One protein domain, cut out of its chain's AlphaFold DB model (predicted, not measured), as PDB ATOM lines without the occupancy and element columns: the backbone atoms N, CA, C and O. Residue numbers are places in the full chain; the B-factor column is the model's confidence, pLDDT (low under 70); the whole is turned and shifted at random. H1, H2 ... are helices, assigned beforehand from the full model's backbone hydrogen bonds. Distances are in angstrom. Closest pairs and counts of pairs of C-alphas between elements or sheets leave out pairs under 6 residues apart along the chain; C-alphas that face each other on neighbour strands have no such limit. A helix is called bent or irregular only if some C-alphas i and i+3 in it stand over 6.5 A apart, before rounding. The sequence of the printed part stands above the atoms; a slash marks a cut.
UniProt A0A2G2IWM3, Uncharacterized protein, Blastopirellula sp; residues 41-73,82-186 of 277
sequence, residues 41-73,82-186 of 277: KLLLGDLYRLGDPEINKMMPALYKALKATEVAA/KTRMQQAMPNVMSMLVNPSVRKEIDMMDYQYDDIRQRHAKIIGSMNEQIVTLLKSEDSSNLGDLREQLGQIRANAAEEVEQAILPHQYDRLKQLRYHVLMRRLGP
ATOM      1  N   LYS A  41     208.625 173.878 229.723       71.44
ATOM      2  CA  LYS A  41     207.646 173.018 230.429       71.44
ATOM      3  C   LYS A  41     207.466 171.643 229.798       71.44
ATOM      4  O   LYS A  41     207.189 170.706 230.537       71.44
ATOM      5  N   LEU A  42     207.579 171.510 228.478       67.56
ATOM      6  CA  LEU A  42     207.446 170.210 227.813       67.56
ATOM      7  C   LEU A  42     208.617 169.287 228.184       67.56
ATOM      8  O   LEU A  42     208.389 168.158 228.607       67.56
ATOM      9  N   LEU A  43     209.846 169.815 228.131       65.44
ATOM     10  CA  LEU A  43     211.067 169.117 228.555       65.44
ATOM     11  C   LEU A  43     211.013 168.732 230.039       65.44
ATOM     12  O   LEU A  43     211.329 167.609 230.424       65.44
ATOM     13  N   LEU A  44     210.545 169.656 230.876       71.75
ATOM     14  CA  LEU A  44     210.343 169.418 232.303       71.75
ATOM     15  C   LEU A  44     209.190 168.444 232.585       71.75
ATOM     16  O   LEU A  44     209.213 167.748 233.595       71.75
ATOM     17  N   GLY A  45     208.194 168.357 231.706       72.44
ATOM     18  CA  GLY A  45     207.077 167.424 231.838       72.44
ATOM     19  C   GLY A  45     207.524 165.965 231.770       72.44
ATOM     20  O   GLY A  45     207.023 165.140 232.532       72.44
ATOM     21  N   ASP A  46     208.503 165.657 230.919       68.50
ATOM     22  CA  ASP A  46     209.072 164.310 230.822       68.50
ATOM     23  C   ASP A  46     209.979 163.979 232.019       68.50
ATOM     24  O   ASP A  46     209.946 162.852 232.511       68.50
ATOM     25  N   LEU A  47     210.685 164.973 232.573       65.06
ATOM     26  CA  LEU A  47     211.417 164.837 233.842       65.06
ATOM     27  C   LEU A  47     210.473 164.612 235.035       65.06
ATOM     28  O   LEU A  47     210.745 163.776 235.890       65.06
ATOM     29  N   TYR A  48     209.328 165.300 235.073       69.44
ATOM     30  CA  TYR A  48     208.321 165.151 236.131       69.44
ATOM     31  C   TYR A  48     207.700 163.744 236.154       69.44
ATOM     32  O   TYR A  48     207.388 163.202 237.215       69.44
ATOM     33  N   ARG A  49     207.551 163.117 234.979       72.62
ATOM     34  CA  ARG A  49     207.021 161.750 234.837       72.62
ATOM     35  C   ARG A  49     207.934 160.668 235.416       72.62
ATOM     36  O   ARG A  49     207.449 159.563 235.640       72.62
ATOM     37  N   LEU A  50     209.204 160.972 235.699       72.69
ATOM     38  CA  LEU A  50     210.119 160.044 236.374       72.69
ATOM     39  C   LEU A  50     209.721 159.782 237.837       72.69
ATOM     40  O   LEU A  50     210.184 158.807 238.419       72.69
ATOM     41  N   GLY A  51     208.851 160.613 238.428       70.25
ATOM     42  CA  GLY A  51     208.274 160.370 239.755       70.25
ATOM     43  C   GLY A  51     209.256 160.502 240.923       70.25
ATOM     44  O   GLY A  51     208.891 160.186 242.053       70.25
ATOM     45  N   ASP A  52     210.474 160.982 240.674       76.00
ATOM     46  CA  ASP A  52     211.496 161.155 241.701       76.00
ATOM     47  C   ASP A  52     211.203 162.416 242.550       76.00
ATOM     48  O   ASP A  52     211.133 163.533 242.014       76.00
ATOM     49  N   PRO A  53     210.999 162.276 243.874       77.50
ATOM     50  CA  PRO A  53     210.666 163.394 244.749       77.50
ATOM     51  C   PRO A  53     211.783 164.443 244.859       77.50
ATOM     52  O   PRO A  53     211.466 165.610 245.099       77.50
ATOM     53  N   GLU A  54     213.054 164.084 244.659       72.44
ATOM     54  CA  GLU A  54     214.166 165.045 244.678       72.44
ATOM     55  C   GLU A  54     214.218 165.866 243.383       72.44
ATOM     56  O   GLU A  54     214.346 167.093 243.427       72.44
ATOM     57  N   ILE A  55     213.981 165.233 242.228       70.38
ATOM     58  CA  ILE A  55     213.854 165.937 240.938       70.38
ATOM     59  C   ILE A  55     212.705 166.948 241.004       70.38
ATOM     60  O   ILE A  55     212.868 168.105 240.611       70.38
ATOM     61  N   ASN A  56     211.570 166.555 241.591       78.19
ATOM     62  CA  ASN A  56     210.397 167.418 241.737       78.19
ATOM     63  C   ASN A  56     210.668 168.688 242.559       78.19
ATOM     64  O   ASN A  56     210.142 169.754 242.222       78.19
ATOM     65  N   LYS A  57     211.515 168.612 243.595       80.81
ATOM     66  CA  LYS A  57     211.918 169.784 244.395       80.81
ATOM     67  C   LYS A  57     212.768 170.773 243.593       80.81
ATOM     68  O   LYS A  57     212.685 171.977 243.831       80.81
ATOM     69  N   MET A  58     213.545 170.288 242.624       75.31
ATOM     70  CA  MET A  58     214.441 171.109 241.800       75.31
ATOM     71  C   MET A  58     213.764 171.718 240.564       75.31
ATOM     72  O   MET A  58     214.304 172.648 239.963       75.31
ATOM     73  N   MET A  59     212.551 171.277 240.212       77.50
ATOM     74  CA  MET A  59     211.813 171.745 239.029       77.50
ATOM     75  C   MET A  59     211.677 173.268 238.911       77.50
ATOM     76  O   MET A  59     211.874 173.785 237.811       77.50
ATOM     77  N   PRO A  60     211.384 174.031 239.982       80.06
ATOM     78  CA  PRO A  60     211.306 175.486 239.874       80.06
ATOM     79  C   PRO A  60     212.662 176.126 239.546       80.06
ATOM     80  O   PRO A  60     212.716 177.096 238.787       80.06
ATOM     81  N   ALA A  61     213.756 175.581 240.090       74.38
ATOM     82  CA  ALA A  61     215.113 176.054 239.832       74.38
ATOM     83  C   ALA A  61     215.555 175.712 238.404       74.38
ATOM     84  O   ALA A  61     216.042 176.594 237.698       74.38
ATOM     85  N   LEU A  62     215.286 174.486 237.944       70.94
ATOM     86  CA  LEU A  62     215.525 174.052 236.565       70.94
ATOM     87  C   LEU A  62     214.711 174.864 235.561       70.94
ATOM     88  O   LEU A  62     215.261 175.346 234.575       70.94
ATOM     89  N   TYR A  63     213.425 175.091 235.836       80.25
ATOM     90  CA  TYR A  63     212.578 175.963 235.024       80.25
ATOM     91  C   TYR A  63     213.177 177.363 234.915       80.25
ATOM     92  O   TYR A  63     213.287 177.907 233.819       80.25
ATOM     93  N   LYS A  64     213.604 177.946 236.041       76.19
ATOM     94  CA  LYS A  64     214.210 179.279 236.061       76.19
ATOM     95  C   LYS A  64     215.549 179.312 235.321       76.19
ATOM     96  O   LYS A  64     215.788 180.272 234.597       76.19
ATOM     97  N   ALA A  65     216.388 178.288 235.467       70.00
ATOM     98  CA  ALA A  65     217.674 178.183 234.784       70.00
ATOM     99  C   ALA A  65     217.493 178.035 233.265       70.00
ATOM    100  O   ALA A  65     218.041 178.836 232.509       70.00
ATOM    101  N   LEU A  66     216.651 177.094 232.822       68.94
ATOM    102  CA  LEU A  66     216.317 176.873 231.411       68.94
ATOM    103  C   LEU A  66     215.705 178.124 230.783       68.94
ATOM    104  O   LEU A  66     216.167 178.582 229.739       68.94
ATOM    105  N   LYS A  67     214.747 178.754 231.463       73.50
ATOM    106  CA  LYS A  67     214.139 179.998 230.990       73.50
ATOM    107  C   LYS A  67     215.129 181.162 230.965       73.50
ATOM    108  O   LYS A  67     215.081 181.983 230.060       73.50
ATOM    109  N   ALA A  68     216.064 181.229 231.911       67.69
ATOM    110  CA  ALA A  68     217.135 182.221 231.881       67.69
ATOM    111  C   ALA A  68     218.114 181.993 230.717       67.69
ATOM    112  O   ALA A  68     218.736 182.958 230.278       67.69
ATOM    113  N   THR A  69     218.276 180.760 230.216       62.09
ATOM    114  CA  THR A  69     219.045 180.505 228.979       62.09
ATOM    115  C   THR A  69     218.296 180.976 227.739       62.09
ATOM    116  O   THR A  69     218.907 181.583 226.870       62.09
ATOM    117  N   GLU A  70     216.976 180.766 227.682       61.84
ATOM    118  CA  GLU A  70     216.138 181.279 226.591       61.84
ATOM    119  C   GLU A  70     216.147 182.813 226.566       61.84
ATOM    120  O   GLU A  70     216.286 183.407 225.505       61.84
ATOM    121  N   VAL A  71     216.053 183.456 227.737       54.16
ATOM    122  CA  VAL A  71     216.045 184.923 227.846       54.16
ATOM    123  C   VAL A  71     217.418 185.529 227.561       54.16
ATOM    124  O   VAL A  71     217.499 186.541 226.877       54.16
ATOM    125  N   ALA A  72     218.511 184.921 228.020       49.84
ATOM    126  CA  ALA A  72     219.845 185.427 227.699       49.84
ATOM    127  C   ALA A  72     220.208 185.257 226.218       49.84
ATOM    128  O   ALA A  72     220.829 186.138 225.646       49.84
ATOM    129  N   ALA A  73     219.716 184.201 225.560       47.78
ATOM    130  CA  ALA A  73     219.798 184.097 224.103       47.78
ATOM    131  C   ALA A  73     219.031 185.228 223.378       47.78
ATOM    132  O   ALA A  73     219.313 185.512 222.216       47.78
ATOM    133  N   LYS A  82     226.685 185.512 213.959       47.50
ATOM    134  CA  LYS A  82     226.522 184.126 213.490       47.50
ATOM    135  C   LYS A  82     225.963 183.200 214.584       47.50
ATOM    136  O   LYS A  82     225.091 182.382 214.308       47.50
ATOM    137  N   THR A  83     226.398 183.389 215.828       46.09
ATOM    138  CA  THR A  83     225.944 182.628 217.001       46.09
ATOM    139  C   THR A  83     224.555 183.082 217.462       46.09
ATOM    140  O   THR A  83     223.731 182.243 217.821       46.09
ATOM    141  N   ARG A  84     224.230 184.380 217.339       47.19
ATOM    142  CA  ARG A  84     222.874 184.909 217.605       47.19
ATOM    143  C   ARG A  84     221.819 184.335 216.658       47.19
ATOM    144  O   ARG A  84     220.746 183.933 217.103       47.19
ATOM    145  N   MET A  85     222.125 184.248 215.362       44.62
ATOM    146  CA  MET A  85     221.208 183.661 214.375       44.62
ATOM    147  C   MET A  85     220.950 182.170 214.617       44.62
ATOM    148  O   MET A  85     219.828 181.714 214.401       44.62
ATOM    149  N   GLN A  86     221.957 181.422 215.082       47.66
ATOM    150  CA  GLN A  86     221.836 179.990 215.378       47.66
ATOM    151  C   GLN A  86     221.061 179.719 216.682       47.66
ATOM    152  O   GLN A  86     220.304 178.755 216.745       47.66
ATOM    153  N   GLN A  87     221.181 180.586 217.695       48.12
ATOM    154  CA  GLN A  87     220.521 180.418 219.001       48.12
ATOM    155  C   GLN A  87     219.067 180.927 219.044       48.12
ATOM    156  O   GLN A  87     218.262 180.410 219.815       48.12
ATOM    157  N   ALA A  88     218.698 181.889 218.191       43.12
ATOM    158  CA  ALA A  88     217.346 182.460 218.112       43.12
ATOM    159  C   ALA A  88     216.426 181.756 217.091       43.12
ATOM    160  O   ALA A  88     215.423 182.321 216.646       43.12
ATOM    161  N   MET A  89     216.755 180.533 216.666       48.38
ATOM    162  CA  MET A  89     215.870 179.735 215.819       48.38
ATOM    163  C   MET A  89     214.778 179.097 216.690       48.38
ATOM    164  O   MET A  89     215.086 178.166 217.436       48.38
ATOM    165  N   PRO A  90     213.496 179.530 216.618       53.81
ATOM    166  CA  PRO A  90     212.396 178.688 217.072       53.81
ATOM    167  C   PRO A  90     212.596 177.295 216.485       53.81
ATOM    168  O   PRO A  90     212.818 177.155 215.284       53.81
ATOM    169  N   ASN A  91     212.594 176.308 217.381       69.06
ATOM    170  CA  ASN A  91     213.058 174.950 217.143       69.06
ATOM    171  C   ASN A  91     212.601 174.447 215.762       69.06
ATOM    172  O   ASN A  91     211.405 174.217 215.569       69.06
ATOM    173  N   VAL A  92     213.533 174.319 214.805       74.81
ATOM    174  CA  VAL A  92     213.294 173.880 213.413       74.81
ATOM    175  C   VAL A  92     212.394 172.645 213.379       74.81
ATOM    176  O   VAL A  92     211.461 172.558 212.578       74.81
ATOM    177  N   MET A  93     212.589 171.748 214.344       82.19
ATOM    178  CA  MET A  93     211.786 170.543 214.500       82.19
ATOM    179  C   MET A  93     210.296 170.819 214.649       82.19
ATOM    180  O   MET A  93     209.488 170.098 214.075       82.19
ATOM    181  N   SER A  94     209.909 171.876 215.364       83.69
ATOM    182  CA  SER A  94     208.497 172.227 215.542       83.69
ATOM    183  C   SER A  94     207.801 172.550 214.217       83.69
ATOM    184  O   SER A  94     206.630 172.217 214.046       83.69
ATOM    185  N   MET A  95     208.523 173.134 213.256       88.44
ATOM    186  CA  MET A  95     208.004 173.403 211.916       88.44
ATOM    187  C   MET A  95     207.997 172.138 211.060       88.44
ATOM    188  O   MET A  95     207.011 171.870 210.376       88.44
ATOM    189  N   LEU A  96     209.061 171.333 211.144       91.31
ATOM    190  CA  LEU A  96     209.192 170.087 210.388       91.31
ATOM    191  C   LEU A  96     208.184 169.015 210.806       91.31
ATOM    192  O   LEU A  96     207.946 168.097 210.032       91.31
ATOM    193  N   VAL A  97     207.550 169.109 211.980       90.19
ATOM    194  CA  VAL A  97     206.422 168.234 212.353       90.19
ATOM    195  C   VAL A  97     205.233 168.414 211.398       90.19
ATOM    196  O   VAL A  97     204.515 167.447 211.133       90.19
ATOM    197  N   ASN A  98     205.049 169.605 210.823       92.38
ATOM    198  CA  ASN A  98     203.965 169.881 209.889       92.38
ATOM    199  C   ASN A  98     204.280 169.322 208.479       92.38
ATOM    200  O   ASN A  98     205.226 169.795 207.842       92.38
ATOM    201  N   PRO A  99     203.477 168.380 207.938       93.88
ATOM    202  CA  PRO A  99     203.697 167.819 206.602       93.88
ATOM    203  C   PRO A  99     203.689 168.861 205.481       93.88
ATOM    204  O   PRO A  99     204.435 168.720 204.516       93.88
ATOM    205  N   SER A 100     202.892 169.927 205.610       95.00
ATOM    206  CA  SER A 100     202.840 170.996 204.608       95.00
ATOM    207  C   SER A 100     204.152 171.768 204.532       95.00
ATOM    208  O   SER A 100     204.567 172.136 203.442       95.00
ATOM    209  N   VAL A 101     204.835 171.971 205.666       94.00
ATOM    210  CA  VAL A 101     206.165 172.601 205.687       94.00
ATOM    211  C   VAL A 101     207.191 171.690 205.025       94.00
ATOM    212  O   VAL A 101     207.975 172.172 204.219       94.00
ATOM    213  N   ARG A 102     207.159 170.381 205.315       95.69
ATOM    214  CA  ARG A 102     208.065 169.405 204.685       95.69
ATOM    215  C   ARG A 102     207.887 169.358 203.172       95.69
ATOM    216  O   ARG A 102     208.872 169.385 202.447       95.69
ATOM    217  N   LYS A 103     206.634 169.348 202.711       96.69
ATOM    218  CA  LYS A 103     206.306 169.405 201.286       96.69
ATOM    219  C   LYS A 103     206.790 170.705 200.642       96.69
ATOM    220  O   LYS A 103     207.333 170.664 199.554       96.69
ATOM    221  N   GLU A 104     206.612 171.839 201.313       95.44
ATOM    222  CA  GLU A 104     207.020 173.156 200.808       95.44
ATOM    223  C   GLU A 104     208.541 173.313 200.655       95.44
ATOM    224  O   GLU A 104     208.998 174.124 199.855       95.44
ATOM    225  N   ILE A 105     209.329 172.561 201.428       96.44
ATOM    226  CA  ILE A 105     210.795 172.528 201.317       96.44
ATOM    227  C   ILE A 105     211.296 171.291 200.556       96.44
ATOM    228  O   ILE A 105     212.475 170.969 200.656       96.44
ATOM    229  N   ASP A 106     210.417 170.560 199.863       96.75
ATOM    230  CA  ASP A 106     210.748 169.322 199.141       96.75
ATOM    231  C   ASP A 106     211.573 168.327 199.990       96.75
ATOM    232  O   ASP A 106     212.537 167.711 199.529       96.75
ATOM    233  N   MET A 107     211.233 168.195 201.278       96.31
ATOM    234  CA  MET A 107     211.913 167.278 202.195       96.31
ATOM    235  C   MET A 107     211.438 165.849 201.964       96.31
ATOM    236  O   MET A 107     210.250 165.544 202.073       96.31
ATOM    237  N   MET A 108     212.397 164.961 201.717       96.50
ATOM    238  CA  MET A 108     212.142 163.536 201.545       96.50
ATOM    239  C   MET A 108     211.856 162.861 202.894       96.50
ATOM    240  O   MET A 108     212.417 163.247 203.921       96.50
ATOM    241  N   ASP A 109     211.047 161.799 202.895       96.06
ATOM    242  CA  ASP A 109     210.678 161.094 204.131       96.06
ATOM    243  C   ASP A 109     211.901 160.542 204.882       96.06
ATOM    244  O   ASP A 109     212.015 160.723 206.092       96.06
ATOM    245  N   TYR A 110     212.877 159.969 204.165       95.56
ATOM    246  CA  TYR A 110     214.111 159.459 204.780       95.56
ATOM    247  C   TYR A 110     214.941 160.566 205.448       95.56
ATOM    248  O   TYR A 110     215.601 160.329 206.456       95.56
ATOM    249  N   GLN A 111     214.906 161.780 204.891       94.06
ATOM    250  CA  GLN A 111     215.619 162.935 205.426       94.06
ATOM    251  C   GLN A 111     214.944 163.419 206.712       94.06
ATOM    252  O   GLN A 111     215.615 163.700 207.704       94.06
ATOM    253  N   TYR A 112     213.609 163.464 206.721       94.88
ATOM    254  CA  TYR A 112     212.843 163.769 207.924       94.88
ATOM    255  C   TYR A 112     213.075 162.732 209.031       94.88
ATOM    256  O   TYR A 112     213.272 163.111 210.188       94.88
ATOM    257  N   ASP A 113     213.087 161.444 208.688       94.94
ATOM    258  CA  ASP A 113     213.350 160.369 209.644       94.94
ATOM    259  C   ASP A 113     214.763 160.457 210.233       94.94
ATOM    260  O   ASP A 113     214.914 160.306 211.447       94.94
ATOM    261  N   ASP A 114     215.781 160.770 209.424       93.25
ATOM    262  CA  ASP A 114     217.151 160.999 209.907       93.25
ATOM    263  C   ASP A 114     217.206 162.173 210.899       93.25
ATOM    264  O   ASP A 114     217.669 162.022 212.033       93.25
ATOM    265  N   ILE A 115     216.632 163.323 210.529       91.31
ATOM    266  CA  ILE A 115     216.545 164.512 211.393       91.31
ATOM    267  C   ILE A 115     215.809 164.188 212.705       91.31
ATOM    268  O   ILE A 115     216.241 164.579 213.793       91.31
ATOM    269  N   ARG A 116     214.705 163.436 212.630       91.75
ATOM    270  CA  ARG A 116     213.932 163.009 213.801       91.75
ATOM    271  C   ARG A 116     214.745 162.095 214.716       91.75
ATOM    272  O   ARG A 116     214.685 162.267 215.935       91.75
ATOM    273  N   GLN A 117     215.493 161.141 214.162       92.06
ATOM    274  CA  GLN A 117     216.349 160.239 214.936       92.06
ATOM    275  C   GLN A 117     217.498 160.988 215.617       92.06
ATOM    276  O   GLN A 117     217.752 160.751 216.799       92.06
ATOM    277  N   ARG A 118     218.154 161.923 214.915       89.38
ATOM    278  CA  ARG A 118     219.182 162.805 215.499       89.38
ATOM    279  C   ARG A 118     218.619 163.611 216.658       89.38
ATOM    280  O   ARG A 118     219.148 163.553 217.763       89.38
ATOM    281  N   HIS A 119     217.478 164.265 216.451       85.56
ATOM    282  CA  HIS A 119     216.820 165.041 217.498       85.56
ATOM    283  C   HIS A 119     216.438 164.188 218.719       85.56
ATOM    284  O   HIS A 119     216.606 164.628 219.854       85.56
ATOM    285  N   ALA A 120     215.969 162.952 218.514       87.44
ATOM    286  CA  ALA A 120     215.684 162.032 219.615       87.44
ATOM    287  C   ALA A 120     216.950 161.668 220.413       87.44
ATOM    288  O   ALA A 120     216.903 161.649 221.642       87.44
ATOM    289  N   LYS A 121     218.084 161.436 219.735       88.06
ATOM    290  CA  LYS A 121     219.382 161.193 220.389       88.06
ATOM    291  C   LYS A 121     219.848 162.407 221.191       88.06
ATOM    292  O   LYS A 121     220.220 162.242 222.346       88.06
ATOM    293  N   ILE A 122     219.746 163.606 220.614       83.69
ATOM    294  CA  ILE A 122     220.092 164.881 221.264       83.69
ATOM    295  C   ILE A 122     219.272 165.087 222.544       83.69
ATOM    296  O   ILE A 122     219.830 165.405 223.595       83.69
ATOM    297  N   ILE A 123     217.950 164.886 222.484       81.06
ATOM    298  CA  ILE A 123     217.091 164.985 223.674       81.06
ATOM    299  C   ILE A 123     217.465 163.913 224.700       81.06
ATOM    300  O   ILE A 123     217.528 164.209 225.891       81.06
ATOM    301  N   GLY A 124     217.747 162.687 224.250       85.94
ATOM    302  CA  GLY A 124     218.209 161.601 225.112       85.94
ATOM    303  C   GLY A 124     219.476 161.971 225.885       85.94
ATOM    304  O   GLY A 124     219.470 161.919 227.113       85.94
ATOM    305  N   SER A 125     220.517 162.436 225.187       82.62
ATOM    306  CA  SER A 125     221.776 162.856 225.815       82.62
ATOM    307  C   SER A 125     221.599 164.068 226.727       82.62
ATOM    308  O   SER A 125     222.214 164.138 227.787       82.62
ATOM    309  N   MET A 126     220.732 165.014 226.348       80.88
ATOM    310  CA  MET A 126     220.421 166.182 227.173       80.88
ATOM    311  C   MET A 126     219.770 165.765 228.498       80.88
ATOM    312  O   MET A 126     220.169 166.239 229.559       80.88
ATOM    313  N   ASN A 127     218.799 164.852 228.449       81.94
ATOM    314  CA  ASN A 127     218.124 164.346 229.641       81.94
ATOM    315  C   ASN A 127     219.075 163.547 230.539       81.94
ATOM    316  O   ASN A 127     219.031 163.706 231.756       81.94
ATOM    317  N   GLU A 128     219.955 162.727 229.961       85.62
ATOM    318  CA  GLU A 128     220.964 161.972 230.711       85.62
ATOM    319  C   GLU A 128     221.939 162.897 231.456       85.62
ATOM    320  O   GLU A 128     222.208 162.687 232.642       85.62
ATOM    321  N   GLN A 129     222.408 163.964 230.801       80.88
ATOM    322  CA  GLN A 129     223.279 164.963 231.428       80.88
ATOM    323  C   GLN A 129     222.560 165.733 232.538       80.88
ATOM    324  O   GLN A 129     223.107 165.873 233.631       80.88
ATOM    325  N   ILE A 130     221.311 166.158 232.302       79.56
ATOM    326  CA  ILE A 130     220.487 166.806 233.332       79.56
ATOM    327  C   ILE A 130     220.341 165.884 234.548       79.56
ATOM    328  O   ILE A 130     220.589 166.314 235.668       79.56
ATOM    329  N   VAL A 131     219.986 164.611 234.350       82.62
ATOM    330  CA  VAL A 131     219.830 163.649 235.453       82.62
ATOM    331  C   VAL A 131     221.153 163.413 236.186       82.62
ATOM    332  O   VAL A 131     221.156 163.336 237.412       82.62
ATOM    333  N   THR A 132     222.271 163.317 235.466       84.06
ATOM    334  CA  THR A 132     223.603 163.133 236.066       84.06
ATOM    335  C   THR A 132     223.975 164.317 236.957       84.06
ATOM    336  O   THR A 132     224.384 164.118 238.099       84.06
ATOM    337  N   LEU A 133     223.751 165.541 236.478       75.75
ATOM    338  CA  LEU A 133     224.009 166.764 237.236       75.75
ATOM    339  C   LEU A 133     223.059 166.933 238.427       75.75
ATOM    340  O   LEU A 133     223.476 167.401 239.479       75.75
ATOM    341  N   LEU A 134     221.798 166.513 238.304       74.38
ATOM    342  CA  LEU A 134     220.847 166.534 239.423       74.38
ATOM    343  C   LEU A 134     221.183 165.514 240.514       74.38
ATOM    344  O   LEU A 134     220.805 165.710 241.664       74.38
ATOM    345  N   LYS A 135     221.864 164.421 240.158       78.50
ATOM    346  CA  LYS A 135     222.340 163.414 241.115       78.50
ATOM    347  C   LYS A 135     223.638 163.820 241.810       78.50
ATOM    348  O   LYS A 135     223.928 163.275 242.871       78.50
ATOM    349  N   SER A 136     224.418 164.738 241.240       76.69
ATOM    350  CA  SER A 136     225.549 165.334 241.953       76.69
ATOM    351  C   SER A 136     225.027 166.341 242.986       76.69
ATOM    352  O   SER A 136     224.296 167.255 242.624       76.69
ATOM    353  N   GLU A 137     225.384 166.181 244.265       62.88
ATOM    354  CA  GLU A 137     224.898 167.008 245.395       62.88
ATOM    355  C   GLU A 137     225.331 168.494 245.330       62.88
ATOM    356  O   GLU A 137     224.892 169.325 246.131       62.88
ATOM    357  N   ASP A 138     226.150 168.862 244.347       64.31
ATOM    358  CA  ASP A 138     226.713 170.197 244.189       64.31
ATOM    359  C   ASP A 138     225.754 171.146 243.452       64.31
ATOM    360  O   ASP A 138     225.792 171.342 242.235       64.31
ATOM    361  N   SER A 139     224.910 171.826 244.231       56.22
ATOM    362  CA  SER A 139     224.030 172.915 243.765       56.22
ATOM    363  C   SER A 139     224.754 174.098 243.083       56.22
ATOM    364  O   SER A 139     224.105 174.942 242.458       56.22
ATOM    365  N   SER A 140     226.088 174.160 243.159       59.16
ATOM    366  CA  SER A 140     226.945 175.110 242.437       59.16
ATOM    367  C   SER A 140     227.048 174.841 240.928       59.16
ATOM    368  O   SER A 140     227.395 175.756 240.184       59.16
ATOM    369  N   ASN A 141     226.673 173.650 240.450       66.19
ATOM    370  CA  ASN A 141     226.874 173.221 239.055       66.19
ATOM    371  C   ASN A 141     225.799 173.733 238.073       66.19
ATOM    372  O   ASN A 141     225.757 173.333 236.909       66.19
ATOM    373  N   LEU A 142     224.906 174.631 238.505       69.38
ATOM    374  CA  LEU A 142     223.866 175.202 237.635       69.38
ATOM    375  C   LEU A 142     224.437 176.090 236.514       69.38
ATOM    376  O   LEU A 142     223.805 176.217 235.463       69.38
ATOM    377  N   GLY A 143     225.604 176.709 236.733       74.19
ATOM    378  CA  GLY A 143     226.334 177.445 235.694       74.19
ATOM    379  C   GLY A 143     226.827 176.509 234.590       74.19
ATOM    380  O   GLY A 143     226.505 176.715 233.421       74.19
ATOM    381  N   ASP A 144     227.489 175.426 234.991       77.25
ATOM    382  CA  ASP A 144     228.021 174.399 234.090       77.25
ATOM    383  C   ASP A 144     226.900 173.693 233.321       77.25
ATOM    384  O   ASP A 144     227.007 173.486 232.113       77.25
ATOM    385  N   LEU A 145     225.768 173.410 233.981       74.06
ATOM    386  CA  LEU A 145     224.572 172.880 233.322       74.06
ATOM    387  C   LEU A 145     224.105 173.807 232.197       74.06
ATOM    388  O   LEU A 145     223.772 173.357 231.104       74.06
ATOM    389  N   ARG A 146     224.058 175.115 232.455       73.50
ATOM    390  CA  ARG A 146     223.624 176.100 231.463       73.50
ATOM    391  C   ARG A 146     224.562 176.138 230.256       73.50
ATOM    392  O   ARG A 146     224.068 176.211 229.131       73.50
ATOM    393  N   GLU A 147     225.871 176.093 230.479       81.25
ATOM    394  CA  GLU A 147     226.867 176.064 229.404       81.25
ATOM    395  C   GLU A 147     226.769 174.770 228.585       81.25
ATOM    396  O   GLU A 147     226.625 174.828 227.362       81.25
ATOM    397  N   GLN A 148     226.710 173.613 229.252       79.12
ATOM    398  CA  GLN A 148     226.558 172.308 228.603       79.12
ATOM    399  C   GLN A 148     225.273 172.222 227.774       79.12
ATOM    400  O   GLN A 148     225.301 171.791 226.621       79.12
ATOM    401  N   LEU A 149     224.145 172.701 228.308       76.62
ATOM    402  CA  LEU A 149     222.885 172.771 227.563       76.62
ATOM    403  C   LEU A 149     222.975 173.714 226.360       76.62
ATOM    404  O   LEU A 149     222.413 173.416 225.304       76.62
ATOM    405  N   GLY A 150     223.676 174.841 226.503       78.25
ATOM    406  CA  GLY A 150     223.965 175.746 225.393       78.25
ATOM    407  C   GLY A 150     224.739 175.043 224.279       78.25
ATOM    408  O   GLY A 150     224.377 175.162 223.108       78.25
ATOM    409  N   GLN A 151     225.742 174.247 224.644       81.62
ATOM    410  CA  GLN A 151     226.576 173.521 223.694       81.62
ATOM    411  C   GLN A 151     225.842 172.357 223.023       81.62
ATOM    412  O   GLN A 151     225.928 172.208 221.807       81.62
ATOM    413  N   ILE A 152     225.037 171.592 223.770       78.88
ATOM    414  CA  ILE A 152     224.157 170.562 223.195       78.88
ATOM    415  C   ILE A 152     223.216 171.185 222.163       78.88
ATOM    416  O   ILE A 152     223.054 170.641 221.074       78.88
ATOM    417  N   ARG A 153     222.612 172.339 222.474       77.25
ATOM    418  CA  ARG A 153     221.723 173.047 221.539       77.25
ATOM    419  C   ARG A 153     222.460 173.542 220.295       77.25
ATOM    420  O   ARG A 153     221.905 173.445 219.205       77.25
ATOM    421  N   ALA A 154     223.678 174.061 220.446       79.88
ATOM    422  CA  ALA A 154     224.491 174.511 219.318       79.88
ATOM    423  C   ALA A 154     224.853 173.342 218.387       79.88
ATOM    424  O   ALA A 154     224.597 173.418 217.187       79.88
ATOM    425  N   ASN A 155     225.337 172.233 218.953       81.94
ATOM    426  CA  ASN A 155     225.664 171.022 218.198       81.94
ATOM    427  C   ASN A 155     224.415 170.437 217.518       81.94
ATOM    428  O   ASN A 155     224.460 170.044 216.359       81.94
ATOM    429  N   ALA A 156     223.274 170.442 218.210       79.38
ATOM    430  CA  ALA A 156     221.997 170.005 217.659       79.38
ATOM    431  C   ALA A 156     221.557 170.836 216.447       79.38
ATOM    432  O   ALA A 156     221.056 170.286 215.467       79.38
ATOM    433  N   ALA A 157     221.729 172.157 216.515       77.50
ATOM    434  CA  ALA A 157     221.423 173.045 215.401       77.50
ATOM    435  C   ALA A 157     222.334 172.758 214.200       77.50
ATOM    436  O   ALA A 157     221.840 172.692 213.077       77.50
ATOM    437  N   GLU A 158     223.627 172.529 214.444       84.94
ATOM    438  CA  GLU A 158     224.596 172.177 213.404       84.94
ATOM    439  C   GLU A 158     224.282 170.819 212.758       84.94
ATOM    440  O   GLU A 158     224.267 170.712 211.535       84.94
ATOM    441  N   GLU A 159     223.953 169.792 213.546       84.38
ATOM    442  CA  GLU A 159     223.576 168.476 213.017       84.38
ATOM    443  C   GLU A 159     222.325 168.538 212.129       84.38
ATOM    444  O   GLU A 159     222.245 167.850 211.110       84.38
ATOM    445  N   VAL A 160     221.344 169.365 212.502       81.38
ATOM    446  CA  VAL A 160     220.140 169.586 211.690       81.38
ATOM    447  C   VAL A 160     220.477 170.378 210.427       81.38
ATOM    448  O   VAL A 160     219.957 170.054 209.362       81.38
ATOM    449  N   GLU A 161     221.353 171.381 210.514       83.94
ATOM    450  CA  GLU A 161     221.828 172.151 209.357       83.94
ATOM    451  C   GLU A 161     222.574 171.254 208.355       83.94
ATOM    452  O   GLU A 161     222.339 171.360 207.156       83.94
ATOM    453  N   GLN A 162     223.385 170.302 208.828       87.88
ATOM    454  CA  GLN A 162     224.081 169.325 207.981       87.88
ATOM    455  C   GLN A 162     223.137 168.304 207.321       87.88
ATOM    456  O   GLN A 162     223.445 167.786 206.247       87.88
ATOM    457  N   ALA A 163     221.999 168.000 207.948       90.12
ATOM    458  CA  ALA A 163     221.005 167.064 207.422       90.12
ATOM    459  C   ALA A 163     220.028 167.707 206.415       90.12
ATOM    460  O   ALA A 163     219.241 167.004 205.773       90.12
ATOM    461  N   ILE A 164     220.046 169.036 206.276       91.69
ATOM    462  CA  ILE A 164     219.155 169.799 205.398       91.69
ATOM    463  C   ILE A 164     219.955 170.393 204.234       91.69
ATOM    464  O   ILE A 164     221.041 170.932 204.416       91.69
ATOM    465  N   LEU A 165     219.429 170.307 203.008       94.62
ATOM    466  CA  LEU A 165     220.090 170.918 201.854       94.62
ATOM    467  C   LEU A 165     220.040 172.454 201.978       94.62
ATOM    468  O   LEU A 165     219.028 172.987 202.443       94.62
ATOM    469  N   PRO A 166     221.053 173.200 201.492       92.38
ATOM    470  CA  PRO A 166     221.118 174.653 201.684       92.38
ATOM    471  C   PRO A 166     219.844 175.412 201.270       92.38
ATOM    472  O   PRO A 166     219.335 176.237 202.024       92.38
ATOM    473  N   HIS A 167     219.252 175.069 200.122       94.25
ATOM    474  CA  HIS A 167     218.023 175.712 199.643       94.25
ATOM    475  C   HIS A 167     216.796 175.418 200.526       94.25
ATOM    476  O   HIS A 167     215.935 176.281 200.702       94.25
ATOM    477  N   GLN A 168     216.713 174.218 201.111       94.25
ATOM    478  CA  GLN A 168     215.627 173.834 202.018       94.25
ATOM    479  C   GLN A 168     215.729 174.613 203.328       94.25
ATOM    480  O   GLN A 168     214.720 175.044 203.885       94.25
ATOM    481  N   TYR A 169     216.958 174.833 203.798       91.00
ATOM    482  CA  TYR A 169     217.233 175.633 204.982       91.00
ATOM    483  C   TYR A 169     216.849 177.105 204.777       91.00
ATOM    484  O   TYR A 169     216.166 177.689 205.624       91.00
ATOM    485  N   ASP A 170     217.190 177.692 203.628       90.94
ATOM    486  CA  ASP A 170     216.783 179.060 203.289       90.94
ATOM    487  C   ASP A 170     215.262 179.194 203.173       90.94
ATOM    488  O   ASP A 170     214.667 180.123 203.734       90.94
ATOM    489  N   ARG A 171     214.589 178.228 202.532       94.50
ATOM    490  CA  ARG A 171     213.122 178.221 202.468       94.50
ATOM    491  C   ARG A 171     212.497 178.076 203.853       94.50
ATOM    492  O   ARG A 171     211.526 178.765 204.167       94.50
ATOM    493  N   LEU A 172     213.073 177.246 204.720       91.25
ATOM    494  CA  LEU A 172     212.605 177.082 206.092       91.25
ATOM    495  C   LEU A 172     212.732 178.385 206.903       91.25
ATOM    496  O   LEU A 172     211.798 178.741 207.626       91.25
ATOM    497  N   LYS A 173     213.831 179.141 206.745       88.75
ATOM    498  CA  LYS A 173     213.977 180.482 207.346       88.75
ATOM    499  C   LYS A 173     212.882 181.443 206.882       88.75
ATOM    500  O   LYS A 173     212.324 182.169 207.704       88.75
ATOM    501  N   GLN A 174     212.531 181.429 205.596       91.38
ATOM    502  CA  GLN A 174     211.439 182.255 205.066       91.38
ATOM    503  C   GLN A 174     210.090 181.860 205.677       91.38
ATOM    504  O   GLN A 174     209.357 182.713 206.184       91.38
ATOM    505  N   LEU A 175     209.773 180.560 205.701       91.62
ATOM    506  CA  LEU A 175     208.540 180.049 206.309       91.62
ATOM    507  C   LEU A 175     208.439 180.415 207.789       91.62
ATOM    508  O   LEU A 175     207.355 180.735 208.277       91.62
ATOM    509  N   ARG A 176     209.569 180.430 208.499       87.56
ATOM    510  CA  ARG A 176     209.631 180.869 209.892       87.56
ATOM    511  C   ARG A 176     209.182 182.316 210.025       87.56
ATOM    512  O   ARG A 176     208.345 182.601 210.880       87.56
ATOM    513  N   TYR A 177     209.688 183.218 209.183       89.75
ATOM    514  CA  TYR A 177     209.242 184.608 209.197       89.75
ATOM    515  C   TYR A 177     207.744 184.716 208.905       89.75
ATOM    516  O   TYR A 177     207.050 185.403 209.647       89.75
ATOM    517  N   HIS A 178     207.202 183.957 207.949       90.19
ATOM    518  CA  HIS A 178     205.753 183.931 207.707       90.19
ATOM    519  C   HIS A 178     204.942 183.470 208.927       90.19
ATOM    520  O   HIS A 178     203.940 184.095 209.280       90.19
ATOM    521  N   VAL A 179     205.377 182.403 209.605       87.19
ATOM    522  CA  VAL A 179     204.723 181.909 210.828       87.19
ATOM    523  C   VAL A 179     204.787 182.957 211.940       87.19
ATOM    524  O   VAL A 179     203.778 183.220 212.600       87.19
ATOM    525  N   LEU A 180     205.948 183.588 212.136       83.94
ATOM    526  CA  LEU A 180     206.119 184.646 213.126       83.94
ATOM    527  C   LEU A 180     205.245 185.858 212.801       83.94
ATOM    528  O   LEU A 180     204.585 186.371 213.700       83.94
ATOM    529  N   MET A 181     205.180 186.286 211.539       89.25
ATOM    530  CA  MET A 181     204.375 187.436 211.118       89.25
ATOM    531  C   MET A 181     202.889 187.177 211.336       89.25
ATOM    532  O   MET A 181     202.177 188.062 211.801       89.25
ATOM    533  N   ARG A 182     202.421 185.948 211.082       86.12
ATOM    534  CA  ARG A 182     201.035 185.561 211.369       86.12
ATOM    535  C   ARG A 182     200.716 185.616 212.863       86.12
ATOM    536  O   ARG A 182     199.598 185.954 213.230       86.12
ATOM    537  N   ARG A 183     201.670 185.245 213.719       82.94
ATOM    538  CA  ARG A 183     201.447 185.128 215.166       82.94
ATOM    539  C   ARG A 183     201.656 186.437 215.925       82.94
ATOM    540  O   ARG A 183     200.924 186.710 216.868       82.94
ATOM    541  N   LEU A 184     202.697 187.184 215.580       83.56
ATOM    542  CA  LEU A 184     203.125 188.389 216.290       83.56
ATOM    543  C   LEU A 184     202.735 189.670 215.549       83.56
ATOM    544  O   LEU A 184     202.818 190.746 216.129       83.56
ATOM    545  N   GLY A 185     202.320 189.567 214.289       88.31
ATOM    546  CA  GLY A 185     202.128 190.703 213.399       88.31
ATOM    547  C   GLY A 185     203.414 191.060 212.637       88.31
ATOM    548  O   GLY A 185     204.520 190.899 213.161       88.31
ATOM    549  N   PRO A 186     203.297 191.563 211.395       90.25
ATOM    550  CA  PRO A 186     204.441 191.811 210.519       90.25
ATOM    551  C   PRO A 186     205.417 192.845 211.082       90.25
ATOM    552  O   PRO A 186     206.625 192.629 211.056       90.25
TER     553      PRO A 186
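Overview. This is residues 41 to 73 and 82 to 186 of the 277 residues of an uncharacterized protein of Blastopirellula sp (UniProt A0A2G2IWM3). A long helical hairpin, H6 and H7 side by side, makes the longest axis; the hairpin of H1 and H2 packs on it near its turn, and H4, H5 and H8 gather at the other end. Short H3 crosses H7. The printed part has 138 residues with eight named helices, H1 to H8 in order, and no named strand: all helix. It is only just compact, close to loose, with a radius of gyration of the C-alphas of 16.8 A and spans of 48 by 34 by 26 A.

Arrangement. H6, residues 109 to 135, touches H7, residues 139 to 163, at a shallow tilt of 9 degrees, opposite ways; their closest C-alphas, Ile 115 and Val 160, are 6.2 A apart. H7 is the hub, touching three helices. H2, residues 53 to 72, touches H7 with residues 65 to 69 alone, at a steep tilt of 60 degrees; closest are C-alphas Thr 69 and Arg 146, 6.8 A. H1, residues 41 to 48, touches H2 at a shallow tilt of 22 degrees, closest at C-alphas Tyr 48 and Asn 56, 6.4 A. H3, residues 82 to 87, touches H7 about perpendicular at 74 degrees, closest at C-alphas Gln 86 and Ala 157, 7.0 A. The helix packing is part aligned, part crossed. H8, residues 166 to 184, is close to but not clearly touching H7, H4, residues 92 to 96, and H5, residues 99 to 104. Every O i to N i+4 pair is within hydrogen-bond range except in H2, 14 of 16, and H7, 19 of 21.

Along the chain. H6 is 38.8 A long from C-alpha 109 at (210.678, 161.094, 204.131); H7 is 36.9 A, H2 29.3 A and H8 26.9 A, ending at C-alpha 184 (203.125, 188.389, 216.290). H2, with a kink of 43 degrees near residue 60, and H7 are irregular: C-alphas 57 and 60 are 7.3 A apart, C-alphas 140 and 143 7.2 A.

Size, cuts and confidence. The farthest C-alphas, Glu 104 and Glu 137, are 48.4 A apart. Residues 74 to 81 are not printed, a gap of 12.6 A between C-alphas 73 and 82; the links printed whole are tight. Among the 28 residues with pLDDT under 70 are 68 to 73, 82 to 91 and 137 to 142.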